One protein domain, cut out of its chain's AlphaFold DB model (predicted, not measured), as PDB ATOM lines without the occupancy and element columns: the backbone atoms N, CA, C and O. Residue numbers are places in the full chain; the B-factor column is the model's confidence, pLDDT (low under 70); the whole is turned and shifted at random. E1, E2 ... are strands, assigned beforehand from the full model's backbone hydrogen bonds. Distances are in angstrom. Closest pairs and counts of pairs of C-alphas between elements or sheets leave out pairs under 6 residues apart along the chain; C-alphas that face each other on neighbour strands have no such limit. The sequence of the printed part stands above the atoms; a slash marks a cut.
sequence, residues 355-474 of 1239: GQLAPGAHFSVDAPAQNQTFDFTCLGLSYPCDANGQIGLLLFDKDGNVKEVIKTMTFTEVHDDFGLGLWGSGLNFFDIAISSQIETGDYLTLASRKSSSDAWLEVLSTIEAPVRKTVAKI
ATOM      1  N   GLY A 355     263.693 252.495 153.495       46.75
ATOM      2  CA  GLY A 355     262.601 253.430 153.218       46.75
ATOM      3  C   GLY A 355     261.307 252.950 152.545       46.75
ATOM      4  O   GLY A 355     260.449 253.799 152.326       46.75
ATOM      5  N   GLN A 356     261.127 251.682 152.157       55.75
ATOM      6  CA  GLN A 356     260.138 251.345 151.120       55.75
ATOM      7  C   GLN A 356     259.329 250.057 151.335       55.75
ATOM      8  O   GLN A 356     258.218 249.992 150.811       55.75
ATOM      9  N   LEU A 357     259.783 249.072 152.124       68.12
ATOM     10  CA  LEU A 357     259.006 247.845 152.364       68.12
ATOM     11  C   LEU A 357     259.055 247.403 153.833       68.12
ATOM     12  O   LEU A 357     260.127 247.307 154.424       68.12
ATOM     13  N   ALA A 358     257.885 247.144 154.424       73.06
ATOM     14  CA  ALA A 358     257.789 246.618 155.784       73.06
ATOM     15  C   ALA A 358     258.229 245.139 155.822       73.06
ATOM     16  O   ALA A 358     257.859 244.404 154.907       73.06
ATOM     17  N   PRO A 359     258.976 244.694 156.851       79.81
ATOM     18  CA  PRO A 359     259.342 243.293 157.033       79.81
ATOM     19  C   PRO A 359     258.120 242.395 157.298       79.81
ATOM     20  O   PRO A 359     256.985 242.864 157.430       79.81
ATOM     21  N   GLY A 360     258.342 241.083 157.377       87.25
ATOM     22  CA  GLY A 360     257.283 240.078 157.477       87.25
ATOM     23  C   GLY A 360     257.019 239.353 156.159       87.25
ATOM     24  O   GLY A 360     257.877 239.298 155.282       87.25
ATOM     25  N   ALA A 361     255.840 238.736 156.053       92.19
ATOM     26  CA  ALA A 361     255.485 237.822 154.968       92.19
ATOM     27  C   ALA A 361     254.848 238.518 153.749       92.19
ATOM     28  O   ALA A 361     253.828 239.210 153.891       92.19
ATOM     29  N   HIS A 362     255.364 238.216 152.553       92.25
ATOM     30  CA  HIS A 362     254.884 238.693 151.250       92.25
ATOM     31  C   HIS A 362     254.536 237.520 150.317       92.25
ATOM     32  O   HIS A 362     255.029 236.402 150.482       92.25
ATOM     33  N   PHE A 363     253.654 237.769 149.340       94.81
ATOM     34  CA  PHE A 363     253.085 236.743 148.455       94.81
ATOM     35  C   PHE A 363     252.916 237.271 147.026       94.81
ATOM     36  O   PHE A 363     252.476 238.404 146.836       94.81
ATOM     37  N   SER A 364     253.165 236.442 146.008       94.38
ATOM     38  CA  SER A 364     253.032 236.871 144.603       94.38
ATOM     39  C   SER A 364     251.604 236.823 144.040       94.38
ATOM     40  O   SER A 364     251.377 237.212 142.891       94.38
ATOM     41  N   VAL A 365     250.620 236.384 144.835       95.88
ATOM     42  CA  VAL A 365     249.206 236.256 144.437       95.88
ATOM     43  C   VAL A 365     248.253 236.756 145.527       95.88
ATOM     44  O   VAL A 365     248.571 236.730 146.714       95.88
ATOM     45  N   ASP A 366     247.055 237.183 145.123       96.12
ATOM     46  CA  ASP A 366     245.951 237.459 146.044       96.12
ATOM     47  C   ASP A 366     245.287 236.149 146.463       96.12
ATOM     48  O   ASP A 366     244.956 235.342 145.595       96.12
ATOM     49  N   ALA A 367     245.039 235.982 147.766       95.81
ATOM     50  CA  ALA A 367     244.287 234.861 148.341       95.81
ATOM     51  C   ALA A 367     244.550 233.508 147.630       95.81
ATOM     52  O   ALA A 367     243.652 233.012 146.941       95.81
ATOM     53  N   PRO A 368     245.765 232.931 147.766       94.94
ATOM     54  CA  PRO A 368     246.206 231.775 146.984       94.94
ATOM     55  C   PRO A 368     245.188 230.634 147.033       94.94
ATOM     56  O   PRO A 368     244.778 230.200 148.111       94.94
ATOM     57  N   ALA A 369     244.771 230.160 145.858       94.00
ATOM     58  CA  ALA A 369     243.834 229.053 145.731       94.00
ATOM     59  C   ALA A 369     244.545 227.692 145.819       94.00
ATOM     60  O   ALA A 369     245.743 227.567 145.567       94.00
ATOM     61  N   GLN A 370     243.779 226.643 146.122       95.56
ATOM     62  CA  GLN A 370     244.288 225.273 146.108       95.56
ATOM     63  C   GLN A 370     244.893 224.928 144.732       95.56
ATOM     64  O   GLN A 370     244.266 225.154 143.696       95.56
ATOM     65  N   ASN A 371     246.093 224.345 144.733       94.56
ATOM     66  CA  ASN A 371     246.915 223.985 143.572       94.56
ATOM     67  C   ASN A 371     247.331 225.158 142.663       94.56
ATOM     68  O   ASN A 371     247.850 224.925 141.572       94.56
ATOM     69  N   GLN A 372     247.121 226.410 143.081       96.44
ATOM     70  CA  GLN A 372     247.694 227.571 142.405       96.44
ATOM     71  C   GLN A 372     249.149 227.745 142.851       96.44
ATOM     72  O   GLN A 372     249.426 227.766 144.049       96.44
ATOM     73  N   THR A 373     250.062 227.894 141.893       94.31
ATOM     74  CA  THR A 373     251.468 228.206 142.168       94.31
ATOM     75  C   THR A 373     251.641 229.673 142.555       94.31
ATOM     76  O   THR A 373     251.037 230.550 141.930       94.31
ATOM     77  N   PHE A 374     252.483 229.947 143.546       94.81
ATOM     78  CA  PHE A 374     252.868 231.286 143.983       94.81
ATOM     79  C   PHE A 374     254.287 231.295 144.570       94.81
ATOM     80  O   PHE A 374     254.836 230.253 144.914       94.81
ATOM     81  N   ASP A 375     254.851 232.493 144.698       92.81
ATOM     82  CA  ASP A 375     256.123 232.761 145.366       92.81
ATOM     83  C   ASP A 375     255.821 233.349 146.756       92.81
ATOM     84  O   ASP A 375     254.814 234.046 146.943       92.81
ATOM     85  N   PHE A 376     256.691 233.075 147.723       93.81
ATOM     86  CA  PHE A 376     256.623 233.567 149.096       93.81
ATOM     87  C   PHE A 376     257.983 234.107 149.533       93.81
ATOM     88  O   PHE A 376     259.011 233.463 149.311       93.81
ATOM     89  N   THR A 377     257.976 235.248 150.218       90.62
ATOM     90  CA  THR A 377     259.169 235.797 150.868       90.62
ATOM     91  C   THR A 377     258.858 236.243 152.289       90.62
ATOM     92  O   THR A 377     257.724 236.608 152.610       90.62
ATOM     93  N   CYS A 378     259.865 236.205 153.158       88.06
ATOM     94  CA  CYS A 378     259.780 236.782 154.493       88.06
ATOM     95  C   CYS A 378     261.058 237.544 154.839       88.06
ATOM     96  O   CYS A 378     262.133 236.946 154.861       88.06
ATOM     97  N   LEU A 379     260.937 238.833 155.156       82.06
ATOM     98  CA  LEU A 379     262.043 239.659 155.658       82.06
ATOM     99  C   LEU A 379     261.991 239.793 157.177       82.06
ATOM    100  O   LEU A 379     260.923 239.668 157.771       82.06
ATOM    101  N   GLY A 380     263.131 240.111 157.792       78.19
ATOM    102  CA  GLY A 380     263.196 240.403 159.225       78.19
ATOM    103  C   GLY A 380     263.220 239.165 160.119       78.19
ATOM    104  O   GLY A 380     262.729 239.235 161.238       78.19
ATOM    105  N   LEU A 381     263.722 238.020 159.634       81.25
ATOM    106  CA  LEU A 381     263.838 236.798 160.436       81.25
ATOM    107  C   LEU A 381     265.124 236.801 161.266       81.25
ATOM    108  O   LEU A 381     266.218 236.952 160.728       81.25
ATOM    109  N   SER A 382     264.977 236.554 162.563       77.94
ATOM    110  CA  SER A 382     266.090 236.419 163.502       77.94
ATOM    111  C   SER A 382     266.155 234.993 164.042       77.94
ATOM    112  O   SER A 382     265.164 234.467 164.561       77.94
ATOM    113  N   TYR A 383     267.328 234.370 163.937       75.06
ATOM    114  CA  TYR A 383     267.579 232.980 164.322       75.06
ATOM    115  C   TYR A 383     268.420 232.958 165.614       75.06
ATOM    116  O   TYR A 383     269.460 233.580 165.659       75.06
ATOM    117  N   PRO A 384     267.983 232.390 166.743       64.69
ATOM    118  CA  PRO A 384     268.793 232.444 167.962       64.69
ATOM    119  C   PRO A 384     269.843 231.332 168.035       64.69
ATOM    120  O   PRO A 384     269.508 230.172 167.785       64.69
ATOM    121  N   CYS A 385     271.014 231.668 168.597       51.88
ATOM    122  CA  CYS A 385     272.079 230.719 168.937       51.88
ATOM    123  C   CYS A 385     271.539 229.429 169.583       51.88
ATOM    124  O   CYS A 385     270.701 229.458 170.494       51.88
ATOM    125  N   ASP A 386     272.000 228.292 169.049       57.31
ATOM    126  CA  ASP A 386     271.582 226.907 169.334       57.31
ATOM    127  C   ASP A 386     270.305 226.417 168.622       57.31
ATOM    128  O   ASP A 386     269.779 225.337 168.935       57.31
ATOM    129  N   ALA A 387     269.776 227.170 167.658       54.75
ATOM    130  CA  ALA A 387     268.673 226.710 166.831       54.75
ATOM    131  C   ALA A 387     269.211 225.964 165.591       54.75
ATOM    132  O   ALA A 387     269.656 226.556 164.617       54.75
ATOM    133  N   ASN A 388     269.132 224.633 165.619       69.69
ATOM    134  CA  ASN A 388     269.283 223.787 164.433       69.69
ATOM    135  C   ASN A 388     267.953 223.089 164.154       69.69
ATOM    136  O   ASN A 388     267.335 222.516 165.063       69.69
ATOM    137  N   GLY A 389     267.497 223.134 162.908       79.94
ATOM    138  CA  GLY A 389     266.211 222.555 162.562       79.94
ATOM    139  C   GLY A 389     265.719 222.935 161.179       79.94
ATOM    140  O   GLY A 389     266.494 223.192 160.261       79.94
ATOM    141  N   GLN A 390     264.402 222.950 161.026       87.00
ATOM    142  CA  GLN A 390     263.744 223.352 159.791       87.00
ATOM    143  C   GLN A 390     262.807 224.519 160.042       87.00
ATOM    144  O   GLN A 390     262.101 224.547 161.048       87.00
ATOM    145  N   ILE A 391     262.788 225.460 159.109       89.31
ATOM    146  CA  ILE A 391     261.797 226.525 159.027       89.31
ATOM    147  C   ILE A 391     261.029 226.344 157.725       89.31
ATOM    148  O   ILE A 391     261.604 225.978 156.699       89.31
ATOM    149  N   GLY A 392     259.723 226.558 157.753       91.50
ATOM    150  CA  GLY A 392     258.900 226.396 156.567       91.50
ATOM    151  C   GLY A 392     257.663 227.264 156.569       91.50
ATOM    152  O   GLY A 392     257.246 227.769 157.609       91.50
ATOM    153  N   LEU A 393     257.072 227.396 155.383       96.94
ATOM    154  CA  LEU A 393     255.747 227.966 155.199       96.94
ATOM    155  C   LEU A 393     254.715 226.857 155.372       96.94
ATOM    156  O   LEU A 393     254.771 225.828 154.691       96.94
ATOM    157  N   LEU A 394     253.784 227.068 156.293       97.69
ATOM    158  CA  LEU A 394     252.765 226.096 156.654       97.69
ATOM    159  C   LEU A 394     251.369 226.707 156.528       97.69
ATOM    160  O   LEU A 394     251.169 227.899 156.778       97.69
ATOM    161  N   LEU A 395     250.398 225.859 156.196       97.88
ATOM    162  CA  LEU A 395     248.975 226.156 156.313       97.88
ATOM    163  C   LEU A 395     248.469 225.673 157.669       97.88
ATOM    164  O   LEU A 395     248.621 224.499 158.006       97.88
ATOM    165  N   PHE A 396     247.810 226.559 158.402       96.25
ATOM    166  CA  PHE A 396     247.130 226.265 159.655       96.25
ATOM    167  C   PHE A 396     245.618 226.439 159.508       96.25
ATOM    168  O   PHE A 396     245.147 227.301 158.757       96.25
ATOM    169  N   ASP A 397     244.857 225.635 160.249       95.69
ATOM    170  CA  ASP A 397     243.423 225.843 160.419       95.69
ATOM    171  C   ASP A 397     243.130 227.038 161.346       95.69
ATOM    172  O   ASP A 397     244.006 227.553 162.046       95.69
ATOM    173  N   LYS A 398     241.867 227.476 161.385       93.62
ATOM    174  CA  LYS A 398     241.412 228.579 162.255       93.62
ATOM    175  C   LYS A 398     241.652 228.358 163.759       93.62
ATOM    176  O   LYS A 398     241.601 229.326 164.517       93.62
ATOM    177  N   ASP A 399     241.854 227.112 164.188       90.56
ATOM    178  CA  ASP A 399     242.039 226.718 165.587       90.56
ATOM    179  C   ASP A 399     243.538 226.568 165.944       90.56
ATOM    180  O   ASP A 399     243.887 226.427 167.115       90.56
ATOM    181  N   GLY A 400     244.433 226.695 164.957       87.69
ATOM    182  CA  GLY A 400     245.882 226.664 165.120       87.69
ATOM    183  C   GLY A 400     246.533 225.296 164.966       87.69
ATOM    184  O   GLY A 400     247.669 225.133 165.407       87.69
ATOM    185  N   ASN A 401     245.868 224.344 164.311       91.81
ATOM    186  CA  ASN A 401     246.469 223.064 163.938       91.81
ATOM    187  C   ASN A 401     247.087 223.137 162.537       91.81
ATOM    188  O   ASN A 401     246.525 223.755 161.631       91.81
ATOM    189  N   VAL A 402     248.225 222.470 162.345       94.75
ATOM    190  CA  VAL A 402     248.880 222.363 161.034       94.75
ATOM    191  C   VAL A 402     248.018 221.517 160.092       94.75
ATOM    192  O   VAL A 402     247.742 220.354 160.379       94.75
ATOM    193  N   LYS A 403     247.629 222.086 158.949       95.69
ATOM    194  CA  LYS A 403     246.964 221.381 157.840       95.69
ATOM    195  C   LYS A 403     247.960 220.873 156.805       95.69
ATOM    196  O   LYS A 403     247.767 219.793 156.260       95.69
ATOM    197  N   GLU A 404     249.001 221.654 156.519       97.56
ATOM    198  CA  GLU A 404     249.977 221.338 155.474       97.56
ATOM    199  C   GLU A 404     251.328 221.996 155.741       97.56
ATOM    200  O   GLU A 404     251.395 223.163 156.124       97.56
ATOM    201  N   VAL A 405     252.402 221.259 155.458       96.44
ATOM    202  CA  VAL A 405     253.755 221.803 155.329       96.44
ATOM    203  C   VAL A 405     254.036 222.008 153.845       96.44
ATOM    204  O   VAL A 405     254.202 221.035 153.117       96.44
ATOM    205  N   ILE A 406     254.057 223.264 153.391       95.94
ATOM    206  CA  ILE A 406     254.109 223.598 151.958       95.94
ATOM    207  C   ILE A 406     255.541 223.494 151.434       95.94
ATOM    208  O   ILE A 406     255.812 222.843 150.427       95.94
ATOM    209  N   LYS A 407     256.475 224.155 152.120       93.38
ATOM    210  CA  LYS A 407     257.900 224.159 151.779       93.38
ATOM    211  C   LYS A 407     258.705 224.407 153.041       93.38
ATOM    212  O   LYS A 407     258.292 225.186 153.898       93.38
ATOM    213  N   THR A 408     259.845 223.741 153.143       90.31
ATOM    214  CA  THR A 408     260.782 223.910 154.251       90.31
ATOM    215  C   THR A 408     262.178 224.170 153.713       90.31
ATOM    216  O   THR A 408     262.504 223.792 152.585       90.31
ATOM    217  N   MET A 409     262.999 224.798 154.540       80.88
ATOM    218  CA  MET A 409     264.445 224.773 154.427       80.88
ATOM    219  C   MET A 409     265.036 224.355 155.768       80.88
ATOM    220  O   MET A 409     264.488 224.655 156.833       80.88
ATOM    221  N   THR A 410     266.167 223.668 155.712       81.69
ATOM    222  CA  THR A 410     266.985 223.445 156.899       81.69
ATOM    223  C   THR A 410     267.738 224.729 157.203       81.69
ATOM    224  O   THR A 410     268.271 225.369 156.298       81.69
ATOM    225  N   PHE A 411     267.783 225.095 158.475       67.62
ATOM    226  CA  PHE A 411     268.671 226.130 158.965       67.62
ATOM    227  C   PHE A 411     269.614 225.494 159.988       67.62
ATOM    228  O   PHE A 411     269.206 224.723 160.864       67.62
ATOM    229  N   THR A 412     270.893 225.780 159.814       61.53
ATOM    230  CA  THR A 412     271.970 225.430 160.736       61.53
ATOM    231  C   THR A 412     272.695 226.718 161.018       61.53
ATOM    232  O   THR A 412     273.096 227.399 160.071       61.53
ATOM    233  N   GLU A 413     272.800 227.093 162.280       57.97
ATOM    234  CA  GLU A 413     273.259 228.436 162.589       57.97
ATOM    235  C   GLU A 413     274.782 228.572 162.636       57.97
ATOM    236  O   GLU A 413     275.514 227.623 162.927       57.97
ATOM    237  N   VAL A 414     275.215 229.799 162.339       47.59
ATOM    238  CA  VAL A 414     276.582 230.319 162.388       47.59
ATOM    239  C   VAL A 414     276.565 231.459 163.407       47.59
ATOM    240  O   VAL A 414     275.680 232.311 163.360       47.59
ATOM    241  N   HIS A 415     277.516 231.470 164.338       45.75
ATOM    242  CA  HIS A 415     277.677 232.587 165.268       45.75
ATOM    243  C   HIS A 415     278.087 233.851 164.496       45.75
ATOM    244  O   HIS A 415     278.971 233.789 163.645       45.75
ATOM    245  N   ASP A 416     277.469 234.994 164.797       50.41
ATOM    246  CA  ASP A 416     278.042 236.302 164.470       50.41
ATOM    247  C   ASP A 416     279.181 236.640 165.444       50.41
ATOM    248  O   ASP A 416     279.356 235.972 166.466       50.41
ATOM    249  N   ASP A 417     279.918 237.721 165.174       39.47
ATOM    250  CA  ASP A 417     281.043 238.189 166.004       39.47
ATOM    251  C   ASP A 417     280.656 238.465 167.473       39.47
ATOM    252  O   ASP A 417     281.517 238.566 168.349       39.47
ATOM    253  N   PHE A 418     279.354 238.571 167.764       43.75
ATOM    254  CA  PHE A 418     278.799 238.775 169.103       43.75
ATOM    255  C   PHE A 418     278.206 237.504 169.740       43.75
ATOM    256  O   PHE A 418     277.706 237.575 170.864       43.75
ATOM    257  N   GLY A 419     278.252 236.351 169.062       44.88
ATOM    258  CA  GLY A 419     277.757 235.064 169.568       44.88
ATOM    259  C   GLY A 419     276.235 234.979 169.735       44.88
ATOM    260  O   GLY A 419     275.749 234.107 170.450       44.88
ATOM    261  N   LEU A 420     275.484 235.878 169.102       51.66
ATOM    262  CA  LEU A 420     274.031 236.008 169.176       51.66
ATOM    263  C   LEU A 420     273.301 235.069 168.215       51.66
ATOM    264  O   LEU A 420     272.172 234.680 168.508       51.66
ATOM    265  N   GLY A 421     273.906 234.735 167.072       52.78
ATOM    266  CA  GLY A 421     273.298 233.864 166.053       52.78
ATOM    267  C   GLY A 421     272.162 234.504 165.235       52.78
ATOM    268  O   GLY A 421     271.713 233.938 164.248       52.78
ATOM    269  N   LEU A 422     271.751 235.734 165.574       52.34
ATOM    270  CA  LEU A 422     270.491 236.393 165.169       52.34
ATOM    271  C   LEU A 422     270.415 236.938 163.739       52.34
ATOM    272  O   LEU A 422     269.546 237.760 163.457       52.34
ATOM    273  N   TRP A 423     271.246 236.464 162.814       55.50
ATOM    274  CA  TRP A 423     271.348 237.057 161.480       55.50
ATOM    275  C   TRP A 423     270.911 236.085 160.390       55.50
ATOM    276  O   TRP A 423     271.660 235.203 159.978       55.50
ATOM    277  N   GLY A 424     269.694 236.284 159.885       52.88
ATOM    278  CA  GLY A 424     269.222 235.639 158.666       52.88
ATOM    279  C   GLY A 424     268.747 236.664 157.644       52.88
ATOM    280  O   GLY A 424     267.827 237.439 157.898       52.88
ATOM    281  N   SER A 425     269.355 236.650 156.457       58.81
ATOM    282  CA  SER A 425     268.762 237.253 155.262       58.81
ATOM    283  C   SER A 425     267.402 236.610 154.963       58.81
ATOM    284  O   SER A 425     267.152 235.472 155.362       58.81
ATOM    285  N   GLY A 426     266.532 237.336 154.253       68.94
ATOM    286  CA  GLY A 426     265.152 236.929 153.990       68.94
ATOM    287  C   GLY A 426     264.979 235.487 153.500       68.94
ATOM    288  O   GLY A 426     265.807 234.935 152.773       68.94
ATOM    289  N   LEU A 427     263.862 234.878 153.888       83.50
ATOM    290  CA  LEU A 427     263.455 233.551 153.438       83.50
ATOM    291  C   LEU A 427     262.755 233.667 152.088       83.50
ATOM    292  O   LEU A 427     261.818 234.447 151.966       83.50
ATOM    293  N   ASN A 428     263.165 232.867 151.104       85.62
ATOM    294  CA  ASN A 428     262.581 232.865 149.764       85.62
ATOM    295  C   ASN A 428     262.119 231.453 149.394       85.62
ATOM    296  O   ASN A 428     262.917 230.517 149.425       85.62
ATOM    297  N   PHE A 429     260.854 231.301 149.007       89.38
ATOM    298  CA  PHE A 429     260.312 230.073 148.431       89.38
ATOM    299  C   PHE A 429     259.620 230.391 147.108       89.38
ATOM    300  O   PHE A 429     258.654 231.151 147.076       89.38
ATOM    301  N   PHE A 430     260.102 229.788 146.027       88.50
ATOM    302  CA  PHE A 430     259.584 230.016 144.679       88.50
ATOM    303  C   PHE A 430     258.779 228.814 144.179       88.50
ATOM    304  O   PHE A 430     259.057 227.675 144.563       88.50
ATOM    305  N   ASP A 431     257.797 229.073 143.315       88.69
ATOM    306  CA  ASP A 431     256.990 228.058 142.623       88.69
ATOM    307  C   ASP A 431     256.314 227.029 143.565       88.69
ATOM    308  O   ASP A 431     256.225 225.836 143.259       88.69
ATOM    309  N   ILE A 432     255.811 227.478 144.721       93.75
ATOM    310  CA  ILE A 432     255.125 226.636 145.720       93.75
ATOM    311  C   ILE A 432     253.601 226.657 145.544       93.75
ATOM    312  O   ILE A 432     253.056 227.561 144.919       93.75
ATOM    313  N   ALA A 433     252.881 225.673 146.094       95.19
ATOM    314  CA  ALA A 433     251.416 225.603 146.011       95.19
ATOM    315  C   ALA A 433     250.793 224.961 147.260       95.19
ATOM    316  O   ALA A 433     251.406 224.103 147.886       95.19
ATOM    317  N   ILE A 434     249.553 225.347 147.587       97.38
ATOM    318  CA  ILE A 434     248.758 224.725 148.662       97.38
ATOM    319  C   ILE A 434     247.999 223.532 148.081       97.38
ATOM    320  O   ILE A 434     247.139 223.715 147.217       97.38
ATOM    321  N   SER A 435     248.272 222.322 148.554       95.62
ATOM    322  CA  SER A 435     247.583 221.107 148.099       95.62
ATOM    323  C   SER A 435     246.307 220.801 148.889       95.62
ATOM    324  O   SER A 435     245.389 220.158 148.369       95.62
ATOM    325  N   SER A 436     246.193 221.296 150.119       95.50
ATOM    326  CA  SER A 436     245.064 221.064 151.024       95.50
ATOM    327  C   SER A 436     243.844 221.932 150.706       95.50
ATOM    328  O   SER A 436     243.942 223.007 150.121       95.50
ATOM    329  N   GLN A 437     242.658 221.472 151.121       95.50
ATOM    330  CA  GLN A 437     241.436 222.283 151.050       95.50
ATOM    331  C   GLN A 437     241.550 223.505 151.967       95.50
ATOM    332  O   GLN A 437     241.919 223.355 153.132       95.50
ATOM    333  N   ILE A 438     241.189 224.690 151.466       96.44
ATOM    334  CA  ILE A 438     241.261 225.961 152.203       96.44
ATOM    335  C   ILE A 438     239.871 226.317 152.744       96.44
ATOM    336  O   ILE A 438     238.908 226.423 151.983       96.44
ATOM    337  N   GLU A 439     239.768 226.532 154.054       95.69
ATOM    338  CA  GLU A 439     238.533 226.890 154.752       95.69
ATOM    339  C   GLU A 439     238.554 228.336 155.274       95.69
ATOM    340  O   GLU A 439     239.577 229.022 155.318       95.69
ATOM    341  N   THR A 440     237.381 228.849 155.658       95.12
ATOM    342  CA  THR A 440     237.275 230.211 156.197       95.12
ATOM    343  C   THR A 440     237.957 230.302 157.560       95.12
ATOM    344  O   THR A 440     237.507 229.687 158.522       95.12
ATOM    345  N   GLY A 441     238.987 231.143 157.649       93.62
ATOM    346  CA  GLY A 441     239.761 231.356 158.875       93.62
ATOM    347  C   GLY A 441     241.135 230.692 158.854       93.62
ATOM    348  O   GLY A 441     241.961 231.054 159.689       93.62
ATOM    349  N   ASP A 442     241.405 229.821 157.878       97.81
ATOM    350  CA  ASP A 442     242.738 229.265 157.649       97.81
ATOM    351  C   ASP A 442     243.758 230.374 157.369       97.81
ATOM    352  O   ASP A 442     243.444 231.424 156.783       97.81
ATOM    353  N   TYR A 443     244.999 230.141 157.776       97.75
ATOM    354  CA  TYR A 443     246.080 231.110 157.637       97.75
ATOM    355  C   TYR A 443     247.403 230.451 157.260       97.75
ATOM    356  O   TYR A 443     247.677 229.309 157.619       97.75
ATOM    357  N   LEU A 444     248.223 231.204 156.531       97.81
ATOM    358  CA  LEU A 444     249.618 230.872 156.276       97.81
ATOM    359  C   LEU A 444     250.489 231.570 157.314       97.81
ATOM    360  O   LEU A 444     250.250 232.733 157.650       97.81
ATOM    361  N   THR A 445     251.488 230.866 157.822       96.19
ATOM    362  CA  THR A 445     252.518 231.431 158.697       96.19
ATOM    363  C   THR A 445     253.802 230.621 158.565       96.19
ATOM    364  O   THR A 445     253.790 229.502 158.037       96.19
ATOM    365  N   LEU A 446     254.909 231.179 159.046       95.06
ATOM    366  CA  LEU A 446     256.125 230.406 159.226       95.06
ATOM    367  C   LEU A 446     256.052 229.629 160.533       95.06
ATOM    368  O   LEU A 446     255.563 230.117 161.554       95.06
ATOM    369  N   ALA A 447     256.581 228.418 160.503       93.50
ATOM    370  CA  ALA A 447     256.831 227.634 161.694       93.50
ATOM    371  C   ALA A 447     258.246 227.074 161.631       93.50
ATOM    372  O   ALA A 447     258.771 226.801 160.549       93.50
ATOM    373  N   SER A 448     258.854 226.901 162.798       90.50
ATOM    374  CA  SER A 448     260.115 226.198 162.948       90.50
ATOM    375  C   SER A 448     259.918 224.919 163.745       90.50
ATOM    376  O   SER A 448     259.032 224.814 164.594       90.50
ATOM    377  N   ARG A 449     260.757 223.931 163.480       87.25
ATOM    378  CA  ARG A 449     260.885 222.741 164.311       87.25
ATOM    379  C   ARG A 449     262.358 222.447 164.515       87.25
ATOM    380  O   ARG A 449     263.152 222.598 163.588       87.25
ATOM    381  N   LYS A 450     262.735 222.052 165.728       78.38
ATOM    382  CA  LYS A 450     264.106 221.607 166.014       78.38
ATOM    383  C   LYS A 450     264.343 220.256 165.353       78.38
ATOM    384  O   LYS A 450     263.410 219.468 165.260       78.38
ATOM    385  N   SER A 451     265.588 219.929 165.016       71.81
ATOM    386  CA  SER A 451     265.922 218.591 164.492       71.81
ATOM    387  C   SER A 451     265.487 217.446 165.423       71.81
ATOM    388  O   SER A 451     265.259 216.334 164.968       71.81
ATOM    389  N   SER A 452     265.348 217.723 166.724       70.44
ATOM    390  CA  SER A 452     264.945 216.765 167.759       70.44
ATOM    391  C   SER A 452     263.441 216.758 168.086       70.44
ATOM    392  O   SER A 452     263.057 216.145 169.079       70.44
ATOM    393  N   SER A 453     262.602 217.513 167.367       74.88
ATOM    394  CA  SER A 453     261.170 217.681 167.666       74.88
ATOM    395  C   SER A 453     260.345 217.733 166.387       74.88
ATOM    396  O   SER A 453     260.591 218.575 165.529       74.88
ATOM    397  N   ASP A 454     259.291 216.925 166.305       77.62
ATOM    398  CA  ASP A 454     258.342 216.979 165.185       77.62
ATOM    399  C   ASP A 454     257.277 218.070 165.334       77.62
ATOM    400  O   ASP A 454     256.581 218.398 164.372       77.62
ATOM    401  N   ALA A 455     257.165 218.672 166.522       84.75
ATOM    402  CA  ALA A 455     256.246 219.773 166.750       84.75
ATOM    403  C   ALA A 455     256.694 221.022 165.980       84.75
ATOM    404  O   ALA A 455     257.758 221.588 166.246       84.75
ATOM    405  N   TRP A 456     255.845 221.462 165.052       90.00
ATOM    406  CA  TRP A 456     255.961 222.765 164.414       90.00
ATOM    407  C   TRP A 456     255.541 223.851 165.392       90.00
ATOM    408  O   TRP A 456     254.383 223.938 165.803       90.00
ATOM    409  N   LEU A 457     256.503 224.685 165.757       90.12
ATOM    410  CA  LEU A 457     256.309 225.841 166.605       90.12
ATOM    411  C   LEU A 457     256.183 227.069 165.714       90.12
ATOM    412  O   LEU A 457     257.039 227.342 164.879       90.12
ATOM    413  N   GLU A 458     255.104 227.815 165.875       91.62
ATOM    414  CA  GLU A 458     254.867 229.011 165.077       91.62
ATOM    415  C   GLU A 458     255.937 230.083 165.326       91.62
ATOM    416  O   GLU A 458     256.310 230.336 166.476       91.62
ATOM    417  N   VAL A 459     256.410 230.707 164.244       90.25
ATOM    418  CA  VAL A 459     257.290 231.881 164.271       90.25
ATOM    419  C   VAL A 459     256.469 233.089 164.692       90.25
ATOM    420  O   VAL A 459     255.522 233.483 164.010       90.25
ATOM    421  N   LEU A 460     256.834 233.662 165.836       88.06
ATOM    422  CA  LEU A 460     256.207 234.874 166.345       88.06
ATOM    423  C   LEU A 460     256.646 236.083 165.532       88.06
ATOM    424  O   LEU A 460     257.759 236.115 165.008       88.06
ATOM    425  N   SER A 461     255.775 237.085 165.455       87.62
ATOM    426  CA  SER A 461     256.078 238.318 164.747       87.62
ATOM    427  C   SER A 461     255.526 239.557 165.430       87.62
ATOM    428  O   SER A 461     254.488 239.475 166.087       87.62
ATOM    429  N   THR A 462     256.156 240.710 165.217       86.12
ATOM    430  CA  THR A 462     255.601 241.991 165.677       86.12
ATOM    431  C   THR A 462     254.453 242.463 164.780       86.12
ATOM    432  O   THR A 462     254.289 242.015 163.641       86.12
ATOM    433  N   ILE A 463     253.650 243.406 165.275       86.19
ATOM    434  CA  ILE A 463     252.608 244.093 164.496       86.19
ATOM    435  C   ILE A 463     253.181 244.813 163.259       86.19
ATOM    436  O   ILE A 463     252.479 244.959 162.259       86.19
ATOM    437  N   GLU A 464     254.448 245.236 163.308       83.38
ATOM    438  CA  GLU A 464     255.151 245.916 162.213       83.38
ATOM    439  C   GLU A 464     255.723 244.939 161.175       83.38
ATOM    440  O   GLU A 464     255.966 245.349 160.041       83.38
ATOM    441  N   ALA A 465     255.916 243.666 161.545       86.00
ATOM    442  CA  ALA A 465     256.542 242.636 160.714       86.00
ATOM    443  C   ALA A 465     255.697 241.344 160.590       86.00
ATOM    444  O   ALA A 465     256.196 240.246 160.831       86.00
ATOM    445  N   PRO A 466     254.395 241.412 160.252       89.50
ATOM    446  CA  PRO A 466     253.483 240.281 160.405       89.50
ATOM    447  C   PRO A 466     253.823 239.099 159.486       89.50
ATOM    448  O   PRO A 466     253.766 239.211 158.256       89.50
ATOM    449  N   VAL A 467     254.051 237.931 160.086       91.88
ATOM    450  CA  VAL A 467     254.283 236.661 159.372       91.88
ATOM    451  C   VAL A 467     252.981 235.897 159.140       91.88
ATOM    452  O   VAL A 467     252.739 235.365 158.056       91.88
ATOM    453  N   ARG A 468     252.099 235.878 160.142       93.75
ATOM    454  CA  ARG A 468     250.800 235.207 160.065       93.75
ATOM    455  C   ARG A 468     249.828 235.994 159.179       93.75
ATOM    456  O   ARG A 468     249.485 237.139 159.486       93.75
ATOM    457  N   LYS A 469     249.287 235.368 158.128       95.12
ATOM    458  CA  LYS A 469     248.265 235.960 157.242       95.12
ATOM    459  C   LYS A 469     247.095 235.003 157.012       95.12
ATOM    460  O   LYS A 469     247.266 233.913 156.471       95.12
ATOM    461  N   THR A 470     245.873 235.425 157.351       96.69
ATOM    462  CA  THR A 470     244.651 234.702 156.946       96.69
ATOM    463  C   THR A 470     244.598 234.595 155.426       96.69
ATOM    464  O   THR A 470     244.659 235.632 154.762       96.69
ATOM    465  N   VAL A 471     244.412 233.390 154.876       96.69
ATOM    466  CA  VAL A 471     244.526 233.132 153.427       96.69
ATOM    467  C   VAL A 471     243.637 234.075 152.618       96.69
ATOM    468  O   VAL A 471     244.108 234.760 151.717       96.69
ATOM    469  N   ALA A 472     242.369 234.224 153.013       95.12
ATOM    470  CA  ALA A 472     241.403 235.097 152.338       95.12
ATOM    471  C   ALA A 472     241.748 236.604 152.372       95.12
ATOM    472  O   ALA A 472     241.121 237.397 151.668       95.12
ATOM    473  N   LYS A 473     242.697 237.019 153.219       95.31
ATOM    474  CA  LYS A 473     243.150 238.410 153.365       95.31
ATOM    475  C   LYS A 473     244.528 238.658 152.748       95.31
ATOM    476  O   LYS A 473     244.956 239.811 152.745       95.31
ATOM    477  N   ILE A 474     245.207 237.624 152.244       95.44
ATOM    478  CA  ILE A 474     246.504 237.769 151.576       95.44
ATOM    479  C   ILE A 474     246.333 238.636 150.333       95.44
ATOM    480  O   ILE A 474     245.405 238.432 149.542       95.44
TER     481      ILE A 474
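AT A GLANCE: This is residues 355 to 474 of the 1239 residues of the protein "Streptopain" of Muribaculaceae bacterium (UniProt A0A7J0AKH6). With little regular structure, this is a small sandwich: antiparallel sheets E1-E2-E5 and E4-E3-E6 face to face, their strands crossed. The 120 printed residues hold six named strands, E1 to E6 along the chain, and no named helix: all strand, with 44 residues in named elements. The whole is compact, radius of gyration of the C-alphas 14.4 A, spanning 44 by 39 by 25 A.

IN THESE COORDINATES: Find C-alpha 360 at (257.283, 240.078, 157.477), where E1, residues 360 to 363, begins. Next come E2, 373 to 379, 20.6 A long; E3, 389 to 396; E4, 402 to 411, 20.3 A; E5, 427 to 433; and E6, 443 to 450, 22.0 A, ending at (264.106, 221.607, 166.014).

HOW THE PARTS SIT: Look within hydrogen-bond range: N 362 and O 377, 2.9 A, in hairpin E1 and E2; N 376 and O 429, 2.8 A, between E2 and E5; N 391 and O 409, 3.0 A, in hairpin E3 and E4; N 392 and O 447, 3.0 A, between E3 and E6. Between the sheets, the closest C-alphas of E4 and E5, Ile 406 and Ala 433, are 6.8 A apart.

THE WHOLE: The printed part has no cut; link E4 to E5 is long. Residues 355 to 357, 384 to 388 and 411 to 426 have pLDDT under 70.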